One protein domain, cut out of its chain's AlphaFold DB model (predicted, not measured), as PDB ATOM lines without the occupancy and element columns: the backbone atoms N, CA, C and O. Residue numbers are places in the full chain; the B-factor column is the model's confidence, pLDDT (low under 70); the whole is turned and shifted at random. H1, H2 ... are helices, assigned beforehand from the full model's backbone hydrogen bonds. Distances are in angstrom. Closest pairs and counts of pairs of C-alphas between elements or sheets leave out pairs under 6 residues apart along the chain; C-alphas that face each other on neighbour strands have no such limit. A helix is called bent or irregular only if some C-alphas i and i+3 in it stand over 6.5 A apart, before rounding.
ATOM      1  N   ASP A 149     -19.704  -0.878 -19.546       78.69
ATOM      2  CA  ASP A 149     -19.135  -2.230 -19.452       78.69
ATOM      3  C   ASP A 149     -19.892  -3.262 -20.315       78.69
ATOM      4  O   ASP A 149     -19.360  -4.318 -20.653       78.69
ATOM      5  N   ARG A 150     -21.122  -2.946 -20.743       82.94
ATOM      6  CA  ARG A 150     -21.979  -3.816 -21.571       82.94
ATOM      7  C   ARG A 150     -22.157  -3.349 -23.012       82.94
ATOM      8  O   ARG A 150     -22.687  -4.108 -23.821       82.94
ATOM      9  N   MET A 151     -21.721  -2.136 -23.347       88.88
ATOM     10  CA  MET A 151     -21.828  -1.584 -24.700       88.88
ATOM     11  C   MET A 151     -21.153  -2.497 -25.728       88.88
ATOM     12  O   MET A 151     -20.075  -3.044 -25.488       88.88
ATOM     13  N   ASN A 152     -21.769  -2.674 -26.892       90.62
ATOM     14  CA  ASN A 152     -21.081  -3.323 -28.007       90.62
ATOM     15  C   ASN A 152     -20.104  -2.332 -28.675       90.62
ATOM     16  O   ASN A 152     -20.008  -1.168 -28.282       90.62
ATOM     17  N   GLY A 153     -19.365  -2.780 -29.691       90.12
ATOM     18  CA  GLY A 153     -18.382  -1.932 -30.370       90.12
ATOM     19  C   GLY A 153     -18.973  -0.699 -31.053       90.12
ATOM     20  O   GLY A 153     -18.343   0.358 -31.054       90.12
ATOM     21  N   ALA A 154     -20.179  -0.810 -31.615       91.06
ATOM     22  CA  ALA A 154     -20.859   0.312 -32.256       91.06
ATOM     23  C   ALA A 154     -21.341   1.343 -31.224       91.06
ATOM     24  O   ALA A 154     -21.086   2.533 -31.398       91.06
ATOM     25  N   ASP A 155     -21.951   0.879 -30.131       91.31
ATOM     26  CA  ASP A 155     -22.427   1.741 -29.044       91.31
ATOM     27  C   ASP A 155     -21.252   2.464 -28.367       91.31
ATOM     28  O   ASP A 155     -21.321   3.659 -28.091       91.31
ATOM     29  N   LEU A 156     -20.135   1.759 -28.149       91.75
ATOM     30  CA  LEU A 156     -18.935   2.332 -27.541       91.75
ATOM     31  C   LEU A 156     -18.286   3.392 -28.447       91.75
ATOM     32  O   LEU A 156     -17.802   4.413 -27.960       91.75
ATOM     33  N   LYS A 157     -18.316   3.188 -29.768       93.75
ATOM     34  CA  LYS A 157     -17.871   4.193 -30.741       93.75
ATOM     35  C   LYS A 157     -18.760   5.435 -30.714       93.75
ATOM     36  O   LYS A 157     -18.235   6.544 -30.667       93.75
ATOM     37  N   GLU A 158     -20.081   5.260 -30.733       91.50
ATOM     38  CA  GLU A 158     -21.032   6.375 -30.641       91.50
ATOM     39  C   GLU A 158     -20.836   7.153 -29.335       91.50
ATOM     40  O   GLU A 158     -20.786   8.383 -29.342       91.50
ATOM     41  N   PHE A 159     -20.621   6.446 -28.223       90.88
ATOM     42  CA  PHE A 159     -20.283   7.060 -26.945       90.88
ATOM     43  C   PHE A 159     -19.010   7.915 -27.030       90.88
ATOM     44  O   PHE A 159     -19.020   9.056 -26.573       90.88
ATOM     45  N   PHE A 160     -17.937   7.415 -27.657       92.50
ATOM     46  CA  PHE A 160     -16.699   8.185 -27.839       92.50
ATOM     47  C   PHE A 160     -16.935   9.436 -28.686       92.50
ATOM     48  O   PHE A 160     -16.442  10.506 -28.341       92.50
ATOM     49  N   GLU A 161     -17.699   9.332 -29.774       92.44
ATOM     50  CA  GLU A 161     -18.026  10.480 -30.624       92.44
ATOM     51  C   GLU A 161     -18.783  11.564 -29.849       92.44
ATOM     52  O   GLU A 161     -18.390  12.732 -29.893       92.44
ATOM     53  N   LEU A 162     -19.814  11.178 -29.093       89.69
ATOM     54  CA  LEU A 162     -20.600  12.097 -28.267       89.69
ATOM     55  C   LEU A 162     -19.760  12.723 -27.149       89.69
ATOM     56  O   LEU A 162     -19.827  13.931 -26.926       89.69
ATOM     57  N   ALA A 163     -18.945  11.922 -26.464       88.06
ATOM     58  CA  ALA A 163     -18.107  12.397 -25.372       88.06
ATOM     59  C   ALA A 163     -17.020  13.364 -25.869       88.06
ATOM     60  O   ALA A 163     -16.803  14.406 -25.255       88.06
ATOM     61  N   LEU A 164     -16.371  13.083 -27.005       87.88
ATOM     62  CA  LEU A 164     -15.392  14.005 -27.587       87.88
ATOM     63  C   LEU A 164     -16.048  15.303 -28.081       87.88
ATOM     64  O   LEU A 164     -15.462  16.378 -27.938       87.88
ATOM     65  N   GLU A 165     -17.259  15.234 -28.641       87.38
ATOM     66  CA  GLU A 165     -18.029  16.429 -29.000       87.38
ATOM     67  C   GLU A 165     -18.366  17.284 -27.779       87.38
ATOM     68  O   GLU A 165     -18.226  18.506 -27.840       87.38
ATOM     69  N   GLU A 166     -18.776  16.661 -26.676       84.69
ATOM     70  CA  GLU A 166     -19.056  17.364 -25.426       84.69
ATOM     71  C   GLU A 166     -17.789  18.020 -24.874       84.69
ATOM     72  O   GLU A 166     -17.823  19.192 -24.501       84.69
ATOM     73  N   VAL A 167     -16.643  17.329 -24.894       81.69
ATOM     74  CA  VAL A 167     -15.345  17.907 -24.500       81.69
ATOM     75  C   VAL A 167     -14.998  19.113 -25.375       81.69
ATOM     76  O   VAL A 167     -14.585  20.155 -24.863       81.69
ATOM     77  N   MET A 168     -15.219  19.029 -26.690       82.06
ATOM     78  CA  MET A 168     -15.031  20.176 -27.576       82.06
ATOM     79  C   MET A 168     -15.997  21.324 -27.250       82.06
ATOM     80  O   MET A 168     -15.595  22.480 -27.265       82.06
ATOM     81  N   GLN A 169     -17.266  21.063 -26.948       80.38
ATOM     82  CA  GLN A 169     -18.226  22.135 -26.659       80.38
ATOM     83  C   GLN A 169     -17.981  22.799 -25.297       80.38
ATOM     84  O   GLN A 169     -18.093  24.020 -25.177       80.38
ATOM     85  N   SER A 170     -17.633  22.006 -24.285       74.56
ATOM     86  CA  SER A 170     -17.467  22.441 -22.894       74.56
ATOM     87  C   SER A 170     -16.092  23.046 -22.609       74.56
ATOM     88  O   SER A 170     -15.988  23.989 -21.821       74.56
ATOM     89  N   HIS A 171     -15.041  22.540 -23.261       69.81
ATOM     90  CA  HIS A 171     -13.663  22.886 -22.931       69.81
ATOM     91  C   HIS A 171     -12.837  23.431 -24.101       69.81
ATOM     92  O   HIS A 171     -11.690  23.789 -23.855       69.81
ATOM     93  N   ALA A 172     -13.363  23.580 -25.330       65.88
ATOM     94  CA  ALA A 172     -12.540  24.047 -26.460       65.88
ATOM     95  C   ALA A 172     -11.855  25.392 -26.213       65.88
ATOM     96  O   ALA A 172     -10.690  25.522 -26.555       65.88
ATOM     97  N   SER A 173     -12.521  26.383 -25.610       66.94
ATOM     98  CA  SER A 173     -11.868  27.674 -25.337       66.94
ATOM     99  C   SER A 173     -10.746  27.541 -24.309       66.94
ATOM    100  O   SER A 173      -9.688  28.131 -24.467       66.94
ATOM    101  N   THR A 174     -10.957  26.727 -23.275       71.88
ATOM    102  CA  THR A 174      -9.968  26.512 -22.212       71.88
ATOM    103  C   THR A 174      -8.795  25.671 -22.713       71.88
ATOM    104  O   THR A 174      -7.650  25.966 -22.386       71.88
ATOM    105  N   LEU A 175      -9.056  24.636 -23.517       67.94
ATOM    106  CA  LEU A 175      -8.015  23.839 -24.160       67.94
ATOM    107  C   LEU A 175      -7.238  24.671 -25.185       67.94
ATOM    108  O   LEU A 175      -6.024  24.535 -25.228       67.94
ATOM    109  N   ASP A 176      -7.882  25.541 -25.969       73.44
ATOM    110  CA  ASP A 176      -7.203  26.385 -26.968       73.44
ATOM    111  C   ASP A 176      -6.295  27.425 -26.301       73.44
ATOM    112  O   ASP A 176      -5.153  27.612 -26.724       73.44
ATOM    113  N   ASP A 177      -6.754  28.020 -25.195       68.38
ATOM    114  CA  ASP A 177      -5.966  28.960 -24.393       68.38
ATOM    115  C   ASP A 177      -4.742  28.293 -23.730       68.38
ATOM    116  O   ASP A 177      -3.720  28.950 -23.520       68.38
ATOM    117  N   MET A 178      -4.829  26.998 -23.388       66.38
ATOM    118  CA  MET A 178      -3.742  26.244 -22.739       66.38
ATOM    119  C   MET A 178      -2.794  25.562 -23.735       66.38
ATOM    120  O   MET A 178      -1.577  25.601 -23.554       66.38
ATOM    121  N   SER A 179      -3.337  24.906 -24.761       78.38
ATOM    122  CA  SER A 179      -2.595  24.245 -25.834       78.38
ATOM    123  C   SER A 179      -3.429  24.193 -27.125       78.38
ATOM    124  O   SER A 179      -4.286  23.312 -27.300       78.38
ATOM    125  N   PRO A 180      -3.146  25.082 -28.093       79.06
ATOM    126  CA  PRO A 180      -3.821  25.058 -29.388       79.06
ATOM    127  C   PRO A 180      -3.506  23.777 -30.179       79.06
ATOM    128  O   PRO A 180      -4.300  23.349 -31.020       79.06
ATOM    129  N   GLU A 181      -2.370  23.124 -29.910       78.81
ATOM    130  CA  GLU A 181      -1.995  21.852 -30.531       78.81
ATOM    131  C   GLU A 181      -2.941  20.720 -30.125       78.81
ATOM    132  O   GLU A 181      -3.425  19.996 -31.000       78.81
ATOM    133  N   ILE A 182      -3.241  20.592 -28.826       81.06
ATOM    134  CA  ILE A 182      -4.180  19.581 -28.314       81.06
ATOM    135  C   ILE A 182      -5.566  19.828 -28.905       81.06
ATOM    136  O   ILE A 182      -6.179  18.905 -29.434       81.06
ATOM    137  N   THR A 183      -6.024  21.080 -28.918       82.38
ATOM    138  CA  THR A 183      -7.329  21.448 -29.483       82.38
ATOM    139  C   THR A 183      -7.442  21.046 -30.954       82.38
ATOM    140  O   THR A 183      -8.373  20.341 -31.343       82.38
ATOM    141  N   GLN A 184      -6.470  21.426 -31.789       84.31
ATOM    142  CA  GLN A 184      -6.464  21.050 -33.209       84.31
ATOM    143  C   GLN A 184      -6.350  19.540 -33.425       84.31
ATOM    144  O   GLN A 184      -6.899  19.014 -34.397       84.31
ATOM    145  N   SER A 185      -5.603  18.848 -32.567       84.19
ATOM    146  CA  SER A 185      -5.473  17.396 -32.623       84.19
ATOM    147  C   SER A 185      -6.795  16.717 -32.278       84.19
ATOM    148  O   SER A 185      -7.232  15.866 -33.044       84.19
ATOM    149  N   LEU A 186      -7.486  17.172 -31.228       86.56
ATOM    150  CA  LEU A 186      -8.807  16.700 -30.820       86.56
ATOM    151  C   LEU A 186      -9.843  16.873 -31.938       86.56
ATOM    152  O   LEU A 186     -10.527  15.914 -32.288       86.56
ATOM    153  N   PHE A 187      -9.904  18.052 -32.572       87.88
ATOM    154  CA  PHE A 187     -10.786  18.277 -33.728       87.88
ATOM    155  C   PHE A 187     -10.545  17.253 -34.846       87.88
ATOM    156  O   PHE A 187     -11.496  16.716 -35.415       87.88
ATOM    157  N   LYS A 188      -9.274  16.950 -35.143       89.06
ATOM    158  CA  LYS A 188      -8.914  15.935 -36.143       89.06
ATOM    159  C   LYS A 188      -9.265  14.525 -35.680       89.06
ATOM    160  O   LYS A 188      -9.772  13.760 -36.488       89.06
ATOM    161  N   SER A 189      -9.034  14.183 -34.412       89.06
ATOM    162  CA  SER A 189      -9.423  12.889 -33.839       89.06
ATOM    163  C   SER A 189     -10.920  12.642 -33.998       89.06
ATOM    164  O   SER A 189     -11.312  11.562 -34.426       89.06
ATOM    165  N   VAL A 190     -11.753  13.650 -33.720       90.06
ATOM    166  CA  VAL A 190     -13.214  13.565 -33.877       90.06
ATOM    167  C   VAL A 190     -13.613  13.380 -35.338       90.06
ATOM    168  O   VAL A 190     -14.460  12.542 -35.642       90.06
ATOM    169  N   GLU A 191     -13.011  14.139 -36.256       90.44
ATOM    170  CA  GLU A 191     -13.274  13.997 -37.693       90.44
ATOM    171  C   GLU A 191     -12.871  12.608 -38.211       90.44
ATOM    172  O   GLU A 191     -13.645  11.956 -38.915       90.44
ATOM    173  N   GLU A 192     -11.684  12.133 -37.825       90.06
ATOM    174  CA  GLU A 192     -11.182  10.808 -38.183       90.06
ATOM    175  C   GLU A 192     -12.090   9.707 -37.616       90.06
ATOM    176  O   GLU A 192     -12.464   8.805 -38.363       90.06
ATOM    177  N   LEU A 193     -12.505   9.806 -36.347       90.44
ATOM    178  CA  LEU A 193     -13.375   8.831 -35.681       90.44
ATOM    179  C   LEU A 193     -14.751   8.722 -36.358       90.44
ATOM    180  O   LEU A 193     -15.199   7.616 -36.663       90.44
ATOM    181  N   LYS A 194     -15.375   9.861 -36.684       90.50
ATOM    182  CA  LYS A 194     -16.655   9.914 -37.417       90.50
ATOM    183  C   LYS A 194     -16.557   9.354 -38.830       90.50
ATOM    184  O   LYS A 194     -17.520   8.791 -39.349       90.50
ATOM    185  N   GLY A 195     -15.400   9.517 -39.472       89.38
ATOM    186  CA  GLY A 195     -15.129   8.967 -40.799       89.38
ATOM    187  C   GLY A 195     -15.051   7.437 -40.829       89.38
ATOM    188  O   GLY A 195     -15.160   6.840 -41.902       89.38
ATOM    189  N   LEU A 196     -14.885   6.787 -39.672       87.94
ATOM    190  CA  LEU A 196     -14.845   5.332 -39.564       87.94
ATOM    191  C   LEU A 196     -16.267   4.771 -39.602       87.94
ATOM    192  O   LEU A 196     -17.052   4.956 -38.678       87.94
ATOM    193  N   SER A 197     -16.598   4.066 -40.677       80.25
ATOM    194  CA  SER A 197     -17.869   3.340 -40.825       80.25
ATOM    195  C   SER A 197     -17.671   1.846 -40.586       80.25
ATOM    196  O   SER A 197     -18.372   1.256 -39.771       80.25
ATOM    197  N   ASP A 198     -16.654   1.261 -41.221       83.94
ATOM    198  CA  ASP A 198     -16.365  -0.168 -41.130       83.94
ATOM    199  C   ASP A 198     -15.194  -0.439 -40.178       83.94
ATOM    200  O   ASP A 198     -14.021  -0.336 -40.541       83.94
ATOM    201  N   LEU A 199     -15.520  -0.809 -38.935       83.75
ATOM    202  CA  LEU A 199     -14.523  -1.156 -37.915       83.75
ATOM    203  C   LEU A 199     -13.747  -2.430 -38.273       83.75
ATOM    204  O   LEU A 199     -12.562  -2.519 -37.971       83.75
ATOM    205  N   ALA A 200     -14.386  -3.406 -38.924       82.50
ATOM    206  CA  ALA A 200     -13.793  -4.717 -39.211       82.50
ATOM    207  C   ALA A 200     -12.648  -4.668 -40.241       82.50
ATOM    208  O   ALA A 200     -11.688  -5.425 -40.132       82.50
ATOM    209  N   ASP A 201     -12.721  -3.753 -41.210       84.50
ATOM    210  CA  ASP A 201     -11.738  -3.635 -42.297       84.50
ATOM    211  C   ASP A 201     -10.607  -2.641 -41.982       84.50
ATOM    212  O   ASP A 201      -9.773  -2.311 -42.838       84.50
ATOM    213  N   PHE A 202     -10.568  -2.140 -40.748       88.56
ATOM    214  CA  PHE A 202      -9.607  -1.133 -40.347       88.56
ATOM    215  C   PHE A 202      -8.168  -1.671 -40.355       88.56
ATOM    216  O   PHE A 202      -7.858  -2.738 -39.822       88.56
ATOM    217  N   ARG A 203      -7.252  -0.899 -40.953       88.81
ATOM    218  CA  ARG A 203      -5.830  -1.249 -41.061       88.81
ATOM    219  C   ARG A 203      -4.996  -0.512 -40.019       88.81
ATOM    220  O   ARG A 203      -4.805   0.702 -40.123       88.81
ATOM    221  N   PHE A 204      -4.436  -1.281 -39.093       90.62
ATOM    222  CA  PHE A 204      -3.453  -0.826 -38.111       90.62
ATOM    223  C   PHE A 204      -2.107  -0.543 -38.787       90.62
ATOM    224  O   PHE A 204      -1.612  -1.368 -39.558       90.62
ATOM    225  N   GLN A 205      -1.534   0.629 -38.526       87.94
ATOM    226  CA  GLN A 205      -0.248   1.065 -39.080       87.94
ATOM    227  C   GLN A 205       0.800   1.279 -37.990       87.94
ATOM    228  O   GLN A 205       1.982   1.048 -38.234       87.94
ATOM    229  N   VAL A 206       0.373   1.754 -36.820       88.19
ATOM    230  CA  VAL A 206       1.237   2.131 -35.699       88.19
ATOM    231  C   VAL A 206       1.180   1.082 -34.594       88.19
ATOM    232  O   VAL A 206       2.212   0.789 -33.999       88.19
ATOM    233  N   LEU A 207       0.002   0.510 -34.337       88.81
ATOM    234  CA  LEU A 207      -0.197  -0.513 -33.314       88.81
ATOM    235  C   LEU A 207       0.448  -1.841 -33.743       88.81
ATOM    236  O   LEU A 207       0.021  -2.466 -34.723       88.81
ATOM    237  N   ASP A 208       1.468  -2.274 -33.007       90.69
ATOM    238  CA  ASP A 208       2.140  -3.556 -33.200       90.69
ATOM    239  C   ASP A 208       1.370  -4.708 -32.530       90.69
ATOM    240  O   ASP A 208       0.407  -4.512 -31.787       90.69
ATOM    241  N   GLU A 209       1.764  -5.949 -32.825       89.50
ATOM    242  CA  GLU A 209       1.075  -7.128 -32.282       89.50
ATOM    243  C   GLU A 209       1.234  -7.255 -30.758       89.50
ATOM    244  O   GLU A 209       0.322  -7.746 -30.094       89.50
ATOM    245  N   SER A 210       2.343  -6.768 -30.191       89.38
ATOM    246  CA  SER A 210       2.553  -6.692 -28.738       89.38
ATOM    247  C   SER A 210       1.566  -5.742 -28.070       89.38
ATOM    248  O   SER A 210       0.863  -6.171 -27.156       89.38
ATOM    249  N   ALA A 211       1.448  -4.495 -28.544       86.31
ATOM    250  CA  ALA A 211       0.495  -3.543 -27.976       86.31
ATOM    251  C   ALA A 211      -0.948  -4.030 -28.145       86.31
ATOM    252  O   ALA A 211      -1.746  -3.922 -27.218       86.31
ATOM    253  N   LYS A 212      -1.290  -4.643 -29.287       90.62
ATOM    254  CA  LYS A 212      -2.616  -5.255 -29.477       90.62
ATOM    255  C   LYS A 212      -2.903  -6.345 -28.447       90.62
ATOM    256  O   LYS A 212      -4.007  -6.401 -27.909       90.62
ATOM    257  N   ALA A 213      -1.934  -7.223 -28.185       89.06
ATOM    258  CA  ALA A 213      -2.083  -8.284 -27.194       89.06
ATOM    259  C   ALA A 213      -2.248  -7.716 -25.780       89.06
ATOM    260  O   ALA A 213      -3.086  -8.204 -25.024       89.06
ATOM    261  N   GLN A 214      -1.502  -6.661 -25.452       87.56
ATOM    262  CA  GLN A 214      -1.589  -5.979 -24.167       87.56
ATOM    263  C   GLN A 214      -2.947  -5.295 -23.975       87.56
ATOM    264  O   GLN A 214      -3.607  -5.541 -22.971       87.56
ATOM    265  N   ILE A 215      -3.412  -4.519 -24.959       88.44
ATOM    266  CA  ILE A 215      -4.737  -3.878 -24.923       88.44
ATOM    267  C   ILE A 215      -5.830  -4.941 -24.805       88.44
ATOM    268  O   ILE A 215      -6.750  -4.796 -24.009       88.44
ATOM    269  N   ARG A 216      -5.719  -6.062 -25.531       91.38
ATOM    270  CA  ARG A 216      -6.663  -7.181 -25.391       91.38
ATOM    271  C   ARG A 216      -6.645  -7.769 -23.981       91.38
ATOM    272  O   ARG A 216      -7.709  -8.058 -23.442       91.38
ATOM    273  N   HIS A 217      -5.471  -7.946 -23.381       86.62
ATOM    274  CA  HIS A 217      -5.352  -8.435 -22.009       86.62
ATOM    275  C   HIS A 217      -6.005  -7.471 -21.008       86.62
ATOM    276  O   HIS A 217      -6.841  -7.902 -20.213       86.62
ATOM    277  N   LYS A 218      -5.675  -6.175 -21.091       87.00
ATOM    278  CA  LYS A 218      -6.246  -5.122 -20.240       87.00
ATOM    279  C   LYS A 218      -7.753  -5.000 -20.436       87.00
ATOM    280  O   LYS A 218      -8.481  -4.912 -19.460       87.00
ATOM    281  N   PHE A 219      -8.251  -5.110 -21.665       89.69
ATOM    282  CA  PHE A 219      -9.685  -5.081 -21.942       89.69
ATOM    283  C   PHE A 219     -10.443  -6.241 -21.281       89.69
ATOM    284  O   PHE A 219     -11.538  -6.042 -20.771       89.69
ATOM    285  N   VAL A 220      -9.875  -7.449 -21.266       88.44
ATOM    286  CA  VAL A 220     -10.538  -8.625 -20.674       88.44
ATOM    287  C   VAL A 220     -10.629  -8.528 -19.147       88.44
ATOM    288  O   VAL A 220     -11.643  -8.929 -18.580       88.44
ATOM    289  N   HIS A 221      -9.596  -8.006 -18.483       83.88
ATOM    290  CA  HIS A 221      -9.531  -7.954 -17.015       83.88
ATOM    291  C   HIS A 221     -10.052  -6.628 -16.443       83.88
ATOM    292  O   HIS A 221     -10.672  -6.596 -15.382       83.88
ATOM    293  N   HIS A 222      -9.838  -5.536 -17.175       84.19
ATOM    294  CA  HIS A 222     -10.023  -4.152 -16.741       84.19
ATOM    295  C   HIS A 222     -10.635  -3.287 -17.849       84.19
ATOM    296  O   HIS A 222     -10.185  -2.171 -18.115       84.19
ATOM    297  N   ARG A 223     -11.701  -3.795 -18.483       86.12
ATOM    298  CA  ARG A 223     -12.411  -3.148 -19.595       86.12
ATOM    299  C   ARG A 223     -12.609  -1.647 -19.403       86.12
ATOM    300  O   ARG A 223     -12.252  -0.860 -20.272       86.12
ATOM    301  N   LEU A 224     -13.192  -1.258 -18.274       85.12
ATOM    302  CA  LEU A 224     -13.548   0.129 -18.008       85.12
ATOM    303  C   LEU A 224     -12.330   1.056 -17.932       85.12
ATOM    304  O   LEU A 224     -12.355   2.155 -18.485       85.12
ATOM    305  N   ILE A 225     -11.276   0.599 -17.258       84.50
ATOM    306  CA  ILE A 225     -10.034   1.357 -17.095       84.50
ATOM    307  C   ILE A 225      -9.401   1.567 -18.469       84.50
ATOM    308  O   ILE A 225      -9.055   2.691 -18.819       84.50
ATOM    309  N   GLU A 226      -9.340   0.517 -19.285       87.69
ATOM    310  CA  GLU A 226      -8.775   0.594 -20.633       87.69
ATOM    311  C   GLU A 226      -9.587   1.531 -21.550       87.69
ATOM    312  O   GLU A 226      -9.018   2.315 -22.316       87.69
ATOM    313  N   VAL A 227     -10.921   1.496 -21.448       88.94
ATOM    314  CA  VAL A 227     -11.819   2.413 -22.167       88.94
ATOM    315  C   VAL A 227     -11.547   3.864 -21.772       88.94
ATOM    316  O   VAL A 227     -11.408   4.718 -22.650       88.94
ATOM    317  N   GLN A 228     -11.429   4.146 -20.474       87.19
ATOM    318  CA  GLN A 228     -11.135   5.487 -19.979       87.19
ATOM    319  C   GLN A 228      -9.750   5.966 -20.429       87.19
ATOM    320  O   GLN A 228      -9.640   7.036 -21.024       87.19
ATOM    321  N   GLN A 229      -8.708   5.160 -20.222       87.50
ATOM    322  CA  GLN A 229      -7.339   5.503 -20.609       87.50
ATOM    323  C   GLN A 229      -7.222   5.767 -22.112       87.50
ATOM    324  O   GLN A 229      -6.528   6.686 -22.546       87.50
ATOM    325  N   THR A 230      -7.919   4.983 -22.933       90.44
ATOM    326  CA  THR A 230      -7.890   5.178 -24.384       90.44
ATOM    327  C   THR A 230      -8.644   6.436 -24.812       90.44
ATOM    328  O   THR A 230      -8.179   7.155 -25.701       90.44
ATOM    329  N   PHE A 231      -9.763   6.752 -24.155       89.56
ATOM    330  CA  PHE A 231     -10.466   8.017 -24.360       89.56
ATOM    331  C   PHE A 231      -9.592   9.220 -23.975       89.56
ATOM    332  O   PHE A 231      -9.465  10.171 -24.744       89.56
ATOM    333  N   GLU A 232      -8.918   9.160 -22.830       87.44
ATOM    334  CA  GLU A 232      -7.994  10.204 -22.386       87.44
ATOM    335  C   GLU A 232      -6.852  10.399 -23.386       87.44
ATOM    336  O   GLU A 232      -6.611  11.526 -23.822       87.44
ATOM    337  N   LYS A 233      -6.219   9.307 -23.843       89.19
ATOM    338  CA  LYS A 233      -5.177   9.335 -24.887       89.19
ATOM    339  C   LYS A 233      -5.667  10.013 -26.173       89.19
ATOM    340  O   LYS A 233      -4.897  10.738 -26.801       89.19
ATOM    341  N   LEU A 234      -6.932   9.829 -26.562       88.81
ATOM    342  CA  LEU A 234      -7.530  10.523 -27.712       88.81
ATOM    343  C   LEU A 234      -7.674  12.032 -27.490       88.81
ATOM    344  O   LEU A 234      -7.475  12.803 -28.434       88.81
ATOM    345  N   VAL A 235      -8.029  12.444 -26.271       86.62
ATOM    346  CA  VAL A 235      -8.242  13.851 -25.915       86.62
ATOM    347  C   VAL A 235      -6.924  14.609 -25.807       86.62
ATOM    348  O   VAL A 235      -6.827  15.732 -26.298       86.62
ATOM    349  N   VAL A 236      -5.905  14.009 -25.187       84.44
ATOM    350  CA  VAL A 236      -4.641  14.697 -24.870       84.44
ATOM    351  C   VAL A 236      -3.559  14.546 -25.940       84.44
ATOM    352  O   VAL A 236      -2.506  15.169 -25.813       84.44
ATOM    353  N   ALA A 237      -3.791  13.754 -26.993       86.31
ATOM    354  CA  ALA A 237      -2.819  13.516 -28.061       86.31
ATOM    355  C   ALA A 237      -2.328  14.825 -28.698       86.31
ATOM    356  O   ALA A 237      -3.089  15.530 -29.366       86.31
ATOM    357  N   ARG A 238      -1.030  15.116 -28.577       82.81
ATOM    358  CA  ARG A 238      -0.411  16.352 -29.083       82.81
ATOM    359  C   ARG A 238       0.122  16.169 -30.492       82.81
ATOM    360  O   ARG A 238      -0.005  17.050 -31.344       82.81
ATOM    361  N   THR A 239       0.737  15.018 -30.755       84.19
ATOM    362  CA  THR A 239       1.392  14.749 -32.038       84.19
ATOM    363  C   THR A 239       0.520  13.920 -32.977       84.19
ATOM    364  O   THR A 239      -0.388  13.198 -32.574       84.19
ATOM    365  N   ALA A 240       0.806  13.982 -34.283       87.44
ATOM    366  CA  ALA A 240       0.112  13.146 -35.268       87.44
ATOM    367  C   ALA A 240       0.331  11.641 -35.022       87.44
ATOM    368  O   ALA A 240      -0.542  10.838 -35.340       87.44
ATOM    369  N   ARG A 241       1.487  11.269 -34.456       88.12
ATOM    370  CA  ARG A 241       1.807   9.880 -34.115       88.12
ATOM    371  C   ARG A 241       0.995   9.410 -32.912       88.12
ATOM    372  O   ARG A 241       0.377   8.356 -33.011       88.12
ATOM    373  N   GLU A 242       0.962  10.190 -31.831       87.25
ATOM    374  CA  GLU A 242       0.123   9.905 -30.653       87.25
ATOM    375  C   GLU A 242      -1.347   9.804 -31.034       87.25
ATOM    376  O   GLU A 242      -2.006   8.835 -30.680       87.25
ATOM    377  N   ARG A 243      -1.846  10.753 -31.835       89.56
ATOM    378  CA  ARG A 243      -3.236  10.740 -32.296       89.56
ATOM    379  C   ARG A 243      -3.562   9.462 -33.051       89.56
ATOM    380  O   ARG A 243      -4.587   8.835 -32.811       89.56
ATOM    381  N   ARG A 244      -2.669   9.065 -33.962       90.25
ATOM    382  CA  ARG A 244      -2.839   7.838 -34.734       90.25
ATOM    383  C   ARG A 244      -2.817   6.614 -33.826       90.25
ATOM    384  O   ARG A 244      -3.661   5.748 -33.999       90.25
ATOM    385  N   TYR A 245      -1.897   6.556 -32.867       91.38
ATOM    386  CA  TYR A 245      -1.850   5.483 -31.879       91.38
ATOM    387  C   TYR A 245      -3.155   5.407 -31.070       91.38
ATOM    388  O   TYR A 245      -3.764   4.344 -31.013       91.38
ATOM    389  N   ALA A 246      -3.630   6.531 -30.525       92.50
ATOM    390  CA  ALA A 246      -4.861   6.600 -29.737       92.50
ATOM    391  C   ALA A 246      -6.099   6.193 -30.554       92.50
ATOM    392  O   ALA A 246      -6.948   5.442 -30.074       92.50
ATOM    393  N   LEU A 247      -6.178   6.622 -31.818       92.94
ATOM    394  CA  LEU A 247      -7.245   6.222 -32.734       92.94
ATOM    395  C   LEU A 247      -7.198   4.720 -33.040       92.94
ATOM    396  O   LEU A 247      -8.226   4.053 -33.003       92.94
ATOM    397  N   GLU A 248      -6.016   4.170 -33.314       94.44
ATOM    398  CA  GLU A 248      -5.853   2.735 -33.561       94.44
ATOM    399  C   GLU A 248      -6.189   1.895 -32.319       94.44
ATOM    400  O   GLU A 248      -6.891   0.893 -32.444       94.44
ATOM    401  N   ALA A 249      -5.772   2.326 -31.125       94.38
ATOM    402  CA  ALA A 249      -6.153   1.695 -29.861       94.38
ATOM    403  C   ALA A 249      -7.677   1.728 -29.644       94.38
ATOM    404  O   ALA A 249      -8.277   0.709 -29.313       94.38
ATOM    405  N   SER A 250      -8.322   2.862 -29.937       94.38
ATOM    406  CA  SER A 250      -9.783   3.008 -29.835       94.38
ATOM    407  C   SER A 250     -10.518   2.059 -30.777       94.38
ATOM    408  O   SER A 250     -11.457   1.379 -30.374       94.38
ATOM    409  N   VAL A 251     -10.061   1.949 -32.029       94.88
ATOM    410  CA  VAL A 251     -10.650   1.010 -32.993       94.88
ATOM    411  C   VAL A 251     -10.502  -0.432 -32.526       94.88
ATOM    412  O   VAL A 251     -11.459  -1.199 -32.635       94.88
ATOM    413  N   LEU A 252      -9.339  -0.801 -31.982       94.81
ATOM    414  CA  LEU A 252      -9.145  -2.127 -31.407       94.81
ATOM    415  C   LEU A 252     -10.122  -2.377 -30.251       94.81
ATOM    416  O   LEU A 252     -10.739  -3.437 -30.209       94.81
ATOM    417  N   LEU A 253     -10.327  -1.405 -29.358       94.75
ATOM    418  CA  LEU A 253     -11.306  -1.534 -28.277       94.75
ATOM    419  C   LEU A 253     -12.726  -1.751 -28.787       94.75
ATOM    420  O   LEU A 253     -13.431  -2.619 -28.275       94.75
ATOM    421  N   PHE A 254     -13.143  -1.021 -29.820       94.88
ATOM    422  CA  PHE A 254     -14.465  -1.226 -30.411       94.88
ATOM    423  C   PHE A 254     -14.588  -2.624 -31.029       94.88
ATOM    424  O   PHE A 254     -15.615  -3.279 -30.864       94.88
ATOM    425  N   GLN A 255     -13.539  -3.117 -31.697       94.25
ATOM    426  CA  GLN A 255     -13.512  -4.487 -32.218       94.25
ATOM    427  C   GLN A 255     -13.636  -5.520 -31.087       94.25
ATOM    428  O   GLN A 255     -14.465  -6.422 -31.185       94.25
ATOM    429  N   LEU A 256     -12.894  -5.358 -29.988       93.50
ATOM    430  CA  LEU A 256     -12.951  -6.259 -28.830       93.50
ATOM    431  C   LEU A 256     -14.325  -6.244 -28.143       93.50
ATOM    432  O   LEU A 256     -14.855  -7.300 -27.799       93.50
ATOM    433  N   ALA A 257     -14.938  -5.068 -27.995       92.50
ATOM    434  CA  ALA A 257     -16.290  -4.938 -27.455       92.50
ATOM    435  C   ALA A 257     -17.341  -5.597 -28.365       92.50
ATOM    436  O   ALA A 257     -18.291  -6.215 -27.879       92.50
ATOM    437  N   GLN A 258     -17.163  -5.517 -29.688       92.94
ATOM    438  CA  GLN A 258     -18.025  -6.201 -30.650       92.94
ATOM    439  C   GLN A 258     -17.865  -7.729 -30.584       92.94
ATOM    440  O   GLN A 258     -18.867  -8.447 -30.612       92.94
ATOM    441  N   GLU A 259     -16.627  -8.221 -30.469       91.56
ATOM    442  CA  GLU A 259     -16.315  -9.644 -30.280       91.56
ATOM    443  C   GLU A 259     -16.978 -10.177 -28.998       91.56
ATOM    444  O   GLU A 259     -17.710 -11.170 -29.051       91.56
ATOM    445  N   ALA A 260     -16.811  -9.477 -27.872       88.62
ATOM    446  CA  ALA A 260     -17.409  -9.846 -26.589       88.62
ATOM    447  C   ALA A 260     -18.944  -9.926 -26.671       88.62
ATOM    448  O   ALA A 260     -19.528 -10.961 -26.343       88.62
ATOM    449  N   ALA A 261     -19.593  -8.896 -27.223       87.75
ATOM    450  CA  ALA A 261     -21.048  -8.866 -27.374       87.75
ATOM    451  C   ALA A 261     -21.579  -9.999 -28.272       87.75
ATOM    452  O   ALA A 261     -22.633 -10.574 -27.992       87.75
ATOM    453  N   SER A 262     -20.853 -10.349 -29.341       86.38
ATOM    454  CA  SER A 262     -21.225 -11.482 -30.198       86.38
ATOM    455  C   SER A 262     -21.110 -12.829 -29.472       86.38
ATOM    456  O   SER A 262     -21.996 -13.674 -29.599       86.38
ATOM    457  N   SER A 263     -20.084 -12.997 -28.632       83.00
ATOM    458  CA  SER A 263     -19.866 -14.232 -27.870       83.00
ATOM    459  C   SER A 263     -20.941 -14.483 -26.802       83.00
ATOM    460  O   SER A 263     -21.353 -15.629 -26.581       83.00
ATOM    461  N   ASP A 264     -21.466 -13.413 -26.199       78.94
ATOM    462  CA  ASP A 264     -22.560 -13.485 -25.230       78.94
ATOM    463  C   ASP A 264     -23.889 -13.868 -25.898       78.94
ATOM    464  O   ASP A 264     -24.658 -14.672 -25.359       78.94
ATOM    465  N   GLN A 265     -24.151 -13.345 -27.103       74.88
ATOM    466  CA  GLN A 265     -25.346 -13.685 -27.881       74.88
ATOM    467  C   GLN A 265     -25.342 -15.149 -28.336       74.88
ATOM    468  O   GLN A 265     -26.362 -15.833 -28.197       74.88
ATOM    469  N   ASP A 266     -24.200 -15.652 -28.807       72.94
ATOM    470  CA  ASP A 266     -24.049 -17.055 -29.205       72.94
ATOM    471  C   ASP A 266     -24.232 -18.004 -28.006       72.94
ATOM    472  O   ASP A 266     -24.941 -19.014 -28.093       72.94
ATOM    473  N   SER A 267     -23.685 -17.638 -26.843       71.25
ATOM    474  CA  SER A 267     -23.840 -18.397 -25.595       71.25
ATOM    475  C   SER A 267     -25.294 -18.418 -25.097       71.25
ATOM    476  O   SER A 267     -25.797 -19.456 -24.647       71.25
ATOM    477  N   ALA A 268     -26.016 -17.298 -25.217       69.56
ATOM    478  CA  ALA A 268     -27.433 -17.201 -24.860       69.56
ATOM    479  C   ALA A 268     -28.344 -17.995 -25.821       69.56
ATOM    480  O   ALA A 268     -29.291 -18.664 -25.382       69.56
ATOM    481  N   ALA A 269     -28.042 -17.983 -27.122       63.44
ATOM    482  CA  ALA A 269     -28.747 -18.775 -28.132       63.44
ATOM    483  C   ALA A 269     -28.546 -20.288 -27.921       63.44
ATOM    484  O   ALA A 269     -29.484 -21.077 -28.045       63.44
TER     485      ALA A 269
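What this domain is: This is residues 149 to 269 of the 285 residues of an uncharacterized protein of Pythium brassicum (UniProt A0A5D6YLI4). Long H4 makes an up-and-down bundle with H1, H2 and arm H3b, each running against the one before; arm H3a packs across H4, whose residues 263 to 269 stick out. The printed part has 121 residues with four named helices, H1 to H4: all helix. It is compact, radius of gyration of the C-alphas 14.7 A, but elongated, 52 by 28 by 26 A.

How they stand to each other: H4, residues 240 to 269, forms a hairpin with H3b, residues 224 to 236; the closest C-alphas, Leu 234 and Ala 246, are 5.2 A apart. H1, residues 153 to 178, touches H4 with residues 153 to 157 alone. H1 and H2, residues 180 to 195, form a hairpin. H3a, residues 209 to 221, touches H4 at a steep tilt of 50 degrees. Every O i to N i+4 pair is within hydrogen-bond range in H2, H3a, H3b and H4; in H1, 20 of 22.

Where its parts are: H4 spans 43.6 A, from C-alpha 240 at (0.112, 13.146, -35.268) to C-alpha 269 at (-28.747, -18.775, -28.132). H1, 32.7 A, is irregular: C-alphas 170 and 173 are 8.0 A apart. H3, one helix by its hydrogen bonds, is bent: C-alphas 221 and 224 are 9.1 A apart.

The domain as a whole: The printed part has no cut. Residues 196 to 208 form a long link. Eight residues have pLDDT under 70, among them 171 to 173.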